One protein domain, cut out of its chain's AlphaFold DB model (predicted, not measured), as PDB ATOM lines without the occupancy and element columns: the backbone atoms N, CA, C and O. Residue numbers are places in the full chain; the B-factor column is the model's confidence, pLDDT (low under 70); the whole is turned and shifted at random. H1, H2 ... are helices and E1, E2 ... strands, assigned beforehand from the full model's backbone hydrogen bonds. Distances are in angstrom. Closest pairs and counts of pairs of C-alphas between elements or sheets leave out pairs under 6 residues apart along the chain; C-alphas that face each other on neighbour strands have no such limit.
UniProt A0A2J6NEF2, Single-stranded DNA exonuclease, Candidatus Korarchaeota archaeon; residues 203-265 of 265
ATOM      1  N   GLU A 203     229.240 208.921 205.872       84.38
ATOM      2  CA  GLU A 203     228.014 209.724 205.950       84.38
ATOM      3  C   GLU A 203     228.015 210.846 204.917       84.38
ATOM      4  O   GLU A 203     227.287 210.807 203.921       84.38
ATOM      5  N   SER A 204     228.864 211.843 205.141       81.69
ATOM      6  CA  SER A 204     228.971 213.034 204.313       81.69
ATOM      7  C   SER A 204     230.440 213.395 204.106       81.69
ATOM      8  O   SER A 204     231.325 212.922 204.822       81.69
ATOM      9  N   PHE A 205     230.726 214.205 203.092       84.25
ATOM     10  CA  PHE A 205     232.048 214.793 202.942       84.25
ATOM     11  C   PHE A 205     231.954 216.199 202.368       84.25
ATOM     12  O   PHE A 205     231.050 216.517 201.593       84.25
ATOM     13  N   ALA A 206     232.921 217.030 202.735       85.75
ATOM     14  CA  ALA A 206     233.061 218.390 202.244       85.75
ATOM     15  C   ALA A 206     234.495 218.634 201.774       85.75
ATOM     16  O   ALA A 206     235.452 218.138 202.374       85.75
ATOM     17  N   GLU A 207     234.655 219.435 200.723       85.31
ATOM     18  CA  GLU A 207     235.975 219.945 200.363       85.31
ATOM     19  C   GLU A 207     236.369 221.085 201.315       85.31
ATOM     20  O   GLU A 207     235.635 222.062 201.477       85.31
ATOM     21  N   ARG A 208     237.539 220.972 201.953       82.62
ATOM     22  CA  ARG A 208     238.152 222.011 202.794       82.62
ATOM     23  C   ARG A 208     239.652 222.056 202.526       82.62
ATOM     24  O   ARG A 208     240.314 221.034 202.643       82.62
ATOM     25  N   ASN A 209     240.201 223.227 202.198       71.12
ATOM     26  CA  ASN A 209     241.652 223.448 202.063       71.12
ATOM     27  C   ASN A 209     242.382 222.369 201.229       71.12
ATOM     28  O   ASN A 209     243.388 221.820 201.664       71.12
ATOM     29  N   ASN A 210     241.865 222.044 200.037       82.81
ATOM     30  CA  ASN A 210     242.363 220.971 199.154       82.81
ATOM     31  C   ASN A 210     242.242 219.523 199.672       82.81
ATOM     32  O   ASN A 210     242.623 218.604 198.943       82.81
ATOM     33  N   ALA A 211     241.644 219.298 200.840       90.88
ATOM     34  CA  ALA A 211     241.283 217.981 201.345       90.88
ATOM     35  C   ALA A 211     239.780 217.706 201.199       90.88
ATOM     36  O   ALA A 211     238.950 218.614 201.236       90.88
ATOM     37  N   VAL A 212     239.430 216.431 201.060       94.06
ATOM     38  CA  VAL A 212     238.074 215.918 201.254       94.06
ATOM     39  C   VAL A 212     237.981 215.435 202.696       94.06
ATOM     40  O   VAL A 212     238.634 214.460 203.065       94.06
ATOM     41  N   VAL A 213     237.201 216.140 203.514       95.12
ATOM     42  CA  VAL A 213     236.973 215.793 204.921       95.12
ATOM     43  C   VAL A 213     235.683 214.995 205.017       95.12
ATOM     44  O   VAL A 213     234.636 215.479 204.592       95.12
ATOM     45  N   VAL A 214     235.772 213.785 205.558       95.00
ATOM     46  CA  VAL A 214     234.689 212.800 205.603       95.00
ATOM     47  C   VAL A 214     234.189 212.634 207.032       95.00
ATOM     48  O   VAL A 214     234.977 212.428 207.955       95.00
ATOM     49  N   GLU A 215     232.876 212.692 207.211       94.00
ATOM     50  CA  GLU A 215     232.200 212.322 208.451       94.00
ATOM     51  C   GLU A 215     232.008 210.803 208.474       94.00
ATOM     52  O   GLU A 215     231.324 210.218 207.627       94.00
ATOM     53  N   THR A 216     232.713 210.150 209.395       93.44
ATOM     54  CA  THR A 216     232.800 208.694 209.483       93.44
ATOM     55  C   THR A 216     233.333 208.272 210.849       93.44
ATOM     56  O   THR A 216     234.125 208.985 211.464       93.44
ATOM     57  N   ASN A 217     232.942 207.087 211.313       93.06
ATOM     58  CA  ASN A 217     233.593 206.407 212.433       93.06
ATOM     59  C   ASN A 217     234.749 205.479 211.985       93.06
ATOM     60  O   ASN A 217     235.438 204.911 212.835       93.06
ATOM     61  N   LEU A 218     235.003 205.336 210.677       94.81
ATOM     62  CA  LEU A 218     236.178 204.651 210.139       94.81
ATOM     63  C   LEU A 218     237.394 205.568 210.245       94.81
ATOM     64  O   LEU A 218     237.589 206.480 209.446       94.81
ATOM     65  N   ARG A 219     238.250 205.301 211.229       94.88
ATOM     66  CA  ARG A 219     239.372 206.188 211.566       94.88
ATOM     67  C   ARG A 219     240.479 206.273 210.516       94.88
ATOM     68  O   ARG A 219     241.289 207.176 210.634       94.88
ATOM     69  N   SER A 220     240.553 205.359 209.545       96.94
ATOM     70  CA  SER A 220     241.645 205.295 208.558       96.94
ATOM     71  C   SER A 220     241.331 206.117 207.298       96.94
ATOM     72  O   SER A 220     240.474 205.705 206.508       96.94
ATOM     73  N   PRO A 221     242.040 207.236 207.045       96.69
ATOM     74  CA  PRO A 221     241.888 208.003 205.810       96.69
ATOM     75  C   PRO A 221     242.209 207.208 204.535       96.69
ATOM     76  O   PRO A 221     241.593 207.457 203.498       96.69
ATOM     77  N   LEU A 222     243.136 206.244 204.583       96.19
ATOM     78  CA  LEU A 222     243.461 205.368 203.455       96.19
ATOM     79  C   LEU A 222     242.299 204.445 203.091       96.19
ATOM     80  O   LEU A 222     241.944 204.358 201.915       96.19
ATOM     81  N   LEU A 223     241.676 203.785 204.069       97.00
ATOM     82  CA  LEU A 223     240.512 202.935 203.802       97.00
ATOM     83  C   LEU A 223     239.311 203.767 203.335       97.00
ATOM     84  O   LEU A 223     238.634 203.390 202.379       97.00
ATOM     85  N   VAL A 224     239.098 204.946 203.927       96.69
ATOM     86  CA  VAL A 224     238.070 205.897 203.472       96.69
ATOM     87  C   VAL A 224     238.327 206.337 202.029       96.69
ATOM     88  O   VAL A 224     237.394 206.358 201.225       96.69
ATOM     89  N   ARG A 225     239.583 206.615 201.651       95.62
ATOM     90  CA  ARG A 225     239.950 206.889 200.254       95.62
ATOM     91  C   ARG A 225     239.548 205.740 199.339       95.62
ATOM     92  O   ARG A 225     238.959 206.009 198.295       95.62
ATOM     93  N   GLN A 226     239.836 204.491 199.709       95.19
ATOM     94  CA  GLN A 226     239.479 203.347 198.865       95.19
ATOM     95  C   GLN A 226     237.975 203.245 198.637       95.19
ATOM     96  O   GLN A 226     237.546 202.998 197.510       95.19
ATOM     97  N   ILE A 227     237.165 203.514 199.659       94.88
ATOM     98  CA  ILE A 227     235.706 203.558 199.513       94.88
ATOM     99  C   ILE A 227     235.290 204.698 198.575       94.88
ATOM    100  O   ILE A 227     234.525 204.489 197.634       94.88
ATOM    101  N   LEU A 228     235.804 205.912 198.788       93.50
ATOM    102  CA  LEU A 228     235.399 207.074 197.994       93.50
ATOM    103  C   LEU A 228     235.793 206.963 196.516       93.50
ATOM    104  O   LEU A 228     234.994 207.348 195.658       93.50
ATOM    105  N   LEU A 229     236.967 206.403 196.207       92.50
ATOM    106  CA  LEU A 229     237.397 206.158 194.825       92.50
ATOM    107  C   LEU A 229     236.426 205.245 194.079       92.50
ATOM    108  O   LEU A 229     236.123 205.496 192.915       92.50
ATOM    109  N   GLN A 230     235.887 204.230 194.754       91.25
ATOM    110  CA  GLN A 230     234.904 203.328 194.159       91.25
ATOM    111  C   GLN A 230     233.615 204.044 193.793       91.25
ATOM    112  O   GLN A 230     233.005 203.703 192.793       91.25
ATOM    113  N   THR A 231     233.207 205.051 194.564       84.88
ATOM    114  CA  THR A 231     231.977 205.807 194.284       84.88
ATOM    115  C   THR A 231     232.123 206.834 193.154       84.88
ATOM    116  O   THR A 231     231.162 207.535 192.848       84.88
ATOM    117  N   GLY A 232     233.321 207.000 192.578       81.56
ATOM    118  CA  GLY A 232     233.612 208.031 191.574       81.56
ATOM    119  C   GLY A 232     233.571 209.470 192.111       81.56
ATOM    120  O   GLY A 232     233.692 210.421 191.343       81.56
ATOM    121  N   LYS A 233     233.406 209.649 193.429       77.88
ATOM    122  CA  LYS A 233     233.263 210.959 194.083       77.88
ATOM    123  C   LYS A 233     234.595 211.614 194.458       77.88
ATOM    124  O   LYS A 233     234.598 212.749 194.926       77.88
ATOM    125  N   LEU A 234     235.714 210.913 194.283       88.00
ATOM    126  CA  LEU A 234     237.046 211.366 194.675       88.00
ATOM    127  C   LEU A 234     238.019 211.234 193.504       88.00
ATOM    128  O   LEU A 234     238.079 210.192 192.853       88.00
ATOM    129  N   ARG A 235     238.817 212.278 193.267       86.00
ATOM    130  CA  ARG A 235     239.960 212.191 192.351       86.00
ATOM    131  C   ARG A 235     241.151 211.510 193.048       86.00
ATOM    132  O   ARG A 235     241.371 211.787 194.226       86.00
ATOM    133  N   PRO A 236     241.943 210.666 192.358       85.44
ATOM    134  CA  PRO A 236     243.022 209.887 192.980       85.44
ATOM    135  C   PRO A 236     244.078 210.686 193.757       85.44
ATOM    136  O   PRO A 236     244.660 210.141 194.697       85.44
ATOM    137  N   ASP A 237     244.311 211.940 193.366       85.94
ATOM    138  CA  ASP A 237     245.317 212.871 193.891       85.94
ATOM    139  C   ASP A 237     244.843 213.683 195.107       85.94
ATOM    140  O   ASP A 237     245.628 214.413 195.716       85.94
ATOM    141  N   LYS A 238     243.563 213.587 195.476       91.75
ATOM    142  CA  LYS A 238     243.006 214.364 196.583       91.75
ATOM    143  C   LYS A 238     243.417 213.804 197.941       91.75
ATOM    144  O   LYS A 238     243.331 212.604 198.194       91.75
ATOM    145  N   VAL A 239     243.778 214.721 198.839       94.50
ATOM    146  CA  VAL A 239     243.970 214.436 200.263       94.50
ATOM    147  C   VAL A 239     242.632 214.026 200.863       94.50
ATOM    148  O   VAL A 239     241.638 214.733 200.694       94.50
ATOM    149  N   VAL A 240     242.607 212.907 201.581       96.19
ATOM    150  CA  VAL A 240     241.433 212.462 202.341       96.19
ATOM    151  C   VAL A 240     241.714 212.637 203.823       96.19
ATOM    152  O   VAL A 240     242.790 212.283 204.307       96.19
ATOM    153  N   ALA A 241     240.748 213.189 204.545       96.56
ATOM    154  CA  ALA A 241     240.785 213.316 205.989       96.56
ATOM    155  C   ALA A 241     239.469 212.835 206.603       96.56
ATOM    156  O   ALA A 241     238.417 212.902 205.968       96.56
ATOM    157  N   VAL A 242     239.524 212.369 207.844       95.88
ATOM    158  CA  VAL A 242     238.364 211.941 208.628       95.88
ATOM    159  C   VAL A 242     238.095 212.947 209.738       95.88
ATOM    160  O   VAL A 242     239.027 213.478 210.346       95.88
ATOM    161  N   SER A 243     236.821 213.233 209.986       93.19
ATOM    162  CA  SER A 243     236.389 214.112 211.068       93.19
ATOM    163  C   SER A 243     236.310 213.334 212.379       93.19
ATOM    164  O   SER A 243     235.607 212.329 212.466       93.19
ATOM    165  N   VAL A 244     237.011 213.801 213.411       86.06
ATOM    166  CA  VAL A 244     236.928 213.263 214.774       86.06
ATOM    167  C   VAL A 244     236.642 214.426 215.720       86.06
ATOM    168  O   VAL A 244     237.513 215.245 216.019       86.06
ATOM    169  N   GLY A 245     235.392 214.522 216.177       82.25
ATOM    170  CA  GLY A 245     234.920 215.692 216.919       82.25
ATOM    171  C   GLY A 245     234.940 216.946 216.040       82.25
ATOM    172  O   GLY A 245     234.282 216.985 215.008       82.25
ATOM    173  N   ASN A 246     235.709 217.963 216.445       84.44
ATOM    174  CA  ASN A 246     235.853 219.226 215.703       84.44
ATOM    175  C   ASN A 246     237.145 219.301 214.871       84.44
ATOM    176  O   ASN A 246     237.472 220.361 214.335       84.44
ATOM    177  N   GLU A 247     237.912 218.213 214.802       91.88
ATOM    178  CA  GLU A 247     239.226 218.182 214.164       91.88
ATOM    179  C   GLU A 247     239.239 217.214 212.980       91.88
ATOM    180  O   GLU A 247     238.545 216.197 212.984       91.88
ATOM    181  N   ALA A 248     240.038 217.535 211.961       94.31
ATOM    182  CA  ALA A 248     240.227 216.692 210.790       94.31
ATOM    183  C   ALA A 248     241.597 216.016 210.849       94.31
ATOM    184  O   ALA A 248     242.607 216.659 211.146       94.31
ATOM    185  N   TYR A 249     241.629 214.722 210.545       95.56
ATOM    186  CA  TYR A 249     242.835 213.907 210.595       95.56
ATOM    187  C   TYR A 249     243.089 213.209 209.262       95.56
ATOM    188  O   TYR A 249     242.184 212.619 208.681       95.56
ATOM    189  N   THR A 250     244.327 213.242 208.781       95.75
ATOM    190  CA  THR A 250     244.773 212.609 207.537       95.75
ATOM    191  C   THR A 250     245.948 211.650 207.779       95.75
ATOM    192  O   THR A 250     246.402 211.467 208.908       95.75
ATOM    193  N   SER A 251     246.418 211.018 206.705       94.31
ATOM    194  CA  SER A 251     247.520 210.057 206.681       94.31
ATOM    195  C   SER A 251     248.811 210.685 206.157       94.31
ATOM    196  O   SER A 251     248.774 211.568 205.295       94.31
ATOM    197  N   ARG A 252     249.966 210.148 206.577       92.44
ATOM    198  CA  ARG A 252     251.285 210.462 205.984       92.44
ATOM    199  C   ARG A 252     251.347 210.168 204.489       92.44
ATOM    200  O   ARG A 252     252.185 210.730 203.798       92.44
ATOM    201  N   TYR A 253     250.462 209.306 203.992       91.25
ATOM    202  CA  TYR A 253     250.334 209.062 202.561       91.25
ATOM    203  C   TYR A 253     249.966 210.335 201.779       91.25
ATOM    204  O   TYR A 253     250.401 210.508 200.645       91.25
ATOM    205  N   PHE A 254     249.192 211.242 202.383       92.88
ATOM    206  CA  PHE A 254     248.705 212.453 201.718       92.88
ATOM    207  C   PHE A 254     249.527 213.702 202.021       92.88
ATOM    208  O   PHE A 254     249.532 214.640 201.226       92.88
ATOM    209  N   VAL A 255     250.175 213.749 203.185       92.00
ATOM    210  CA  VAL A 255     250.879 214.941 203.664       92.00
ATOM    211  C   VAL A 255     252.269 214.593 204.174       92.00
ATOM    212  O   VAL A 255     252.476 213.599 204.870       92.00
ATOM    213  N   SER A 256     253.232 215.464 203.876       89.75
ATOM    214  CA  SER A 256     254.578 215.338 204.426       89.75
ATOM    215  C   SER A 256     254.567 215.705 205.909       89.75
ATOM    216  O   SER A 256     254.315 216.851 206.278       89.75
ATOM    217  N   SER A 257     254.820 214.720 206.768       88.69
ATOM    218  CA  SER A 257     254.883 214.888 208.218       88.69
ATOM    219  C   SER A 257     255.968 213.997 208.812       88.69
ATOM    220  O   SER A 257     256.142 212.843 208.403       88.69
ATOM    221  N   GLY A 258     256.679 214.538 209.803       86.31
ATOM    222  CA  GLY A 258     257.601 213.777 210.650       86.31
ATOM    223  C   GLY A 258     256.903 212.988 211.763       86.31
ATOM    224  O   GLY A 258     257.554 212.190 212.427       86.31
ATOM    225  N   ARG A 259     255.597 213.204 211.983       87.12
ATOM    226  CA  ARG A 259     254.778 212.436 212.936       87.12
ATOM    227  C   ARG A 259     254.099 211.266 212.232       87.12
ATOM    228  O   ARG A 259     253.687 211.407 211.083       87.12
ATOM    229  N   GLU A 260     253.959 210.152 212.944       88.50
ATOM    230  CA  GLU A 260     253.212 208.967 212.510       88.50
ATOM    231  C   GLU A 260     251.825 208.880 213.148       88.50
ATOM    232  O   GLU A 260     251.520 209.612 214.091       88.50
ATOM    233  N   GLY A 261     250.991 207.990 212.605       90.94
ATOM    234  CA  GLY A 261     249.579 207.898 212.945       90.94
ATOM    235  C   GLY A 261     248.764 209.039 212.332       90.94
ATOM    236  O   GLY A 261     249.143 209.627 211.314       90.94
ATOM    237  N   LEU A 262     247.634 209.352 212.971       94.62
ATOM    238  CA  LEU A 262     246.686 210.347 212.484       94.62
ATOM    239  C   LEU A 262     247.267 211.762 212.584       94.62
ATOM    240  O   LEU A 262     247.623 212.238 213.663       94.62
ATOM    241  N   ILE A 263     247.310 212.463 211.451       94.56
ATOM    242  CA  ILE A 263     247.873 213.810 211.341       94.56
ATOM    243  C   ILE A 263     246.752 214.827 211.277       94.56
ATOM    244  O   ILE A 263     245.974 214.840 210.331       94.56
ATOM    245  N   ARG A 264     246.705 215.717 212.262       93.62
ATOM    246  CA  ARG A 264     245.755 216.825 212.277       93.62
ATOM    247  C   ARG A 264     246.052 217.833 211.157       93.62
ATOM    248  O   ARG A 264     247.210 218.230 211.008       93.62
ATOM    249  N   ILE A 265     245.011 218.273 210.445       89.88
ATOM    250  CA  ILE A 265     245.052 219.332 209.416       89.88
ATOM    251  C   ILE A 265     243.984 220.406 209.632       89.88
ATOM    252  O   ILE A 265     242.994 220.131 210.350       89.88
TER     253      ILE A 265
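AT A GLANCE: This is residues 203 to 265 of the 265 residues of the protein "Single-stranded DNA exonuclease" of Candidatus Korarchaeota archaeon (UniProt A0A2J6NEF2). A small, strongly twisted sheet of four strands has one helix, H1, lying across one face, and the other face has no named helix on it. Past the edge strand E4, the last stretch, residues 251 to 265, loops out and comes back to pair briefly beside E4. The printed part has 63 residues, with four named strands and one named helix in the order E1, E2, H1, E3, E4; the mixed sheet runs E1, E2, E3, E4, and the class is mixed, helices and strands. The whole is compact, with a radius of gyration of the C-alphas of 10.6 A, and its rounded outline spans 31 by 24 by 20 A.

HOW THE PARTS SIT: Start at the first printed residue with E1, residues 203 to 208, an edge strand that forms an antiparallel hairpin with E2, residues 211 to 216; look for N 206 and O 213, 3.0 A apart and within hydrogen-bond range. Next comes H1, residues 221 to 230, in which every O i to N i+4 pair is within hydrogen-bond range. Beyond it, E3, residues 239 to 244, is parallel to E2 at 37 degrees, with N 214 and O 241 within hydrogen-bond range at 2.8 A. E2, H1 and E3 make a strand-helix-strand unit, two parallel neighbour strands with a helix between them along the chain, and its crossover is right-handed. H1 is on the sheet at a height over the sheet of 9.4 A, in two layers, a helix on one face of a sheet; it lies over E2 and E3 and runs across the strands, at 77 degrees to E2 on the local plane. The closest C-alphas of H1 and E3 are those of Pro 221 and Ala 241, 5.4 A apart. E4, residues 247 to 250, forms an antiparallel hairpin with E3, with N 242 and O 249 within hydrogen-bond range at 2.8 A. The edge strands E1 and E4 are apart.

IN THESE COORDINATES: Find C-alpha 203 at (228.014, 209.724, 205.950), where E1 begins; it is 16.2 A long, and E2 runs 15.0 A. H1 starts at C-alpha 221, (241.888, 208.003, 205.810), and runs 14.4 A. E3 is 16.2 A long, and E4, 10.3 A long, ends at C-alpha 250, (244.773, 212.609, 207.537).

THE WHOLE: The two C-alphas farthest apart are those of Thr 231 and Gly 258, 31.4 A. The printed part has no cut and ends at residue 265, the chain's last. The link from H1 to E3 is short, the other links between named elements are tight, and residues 263 to 264 pair antiparallel with residues 249 to 250 of E4. The mean pLDDT of the printed part is 90.5, and no printed residue is under 70.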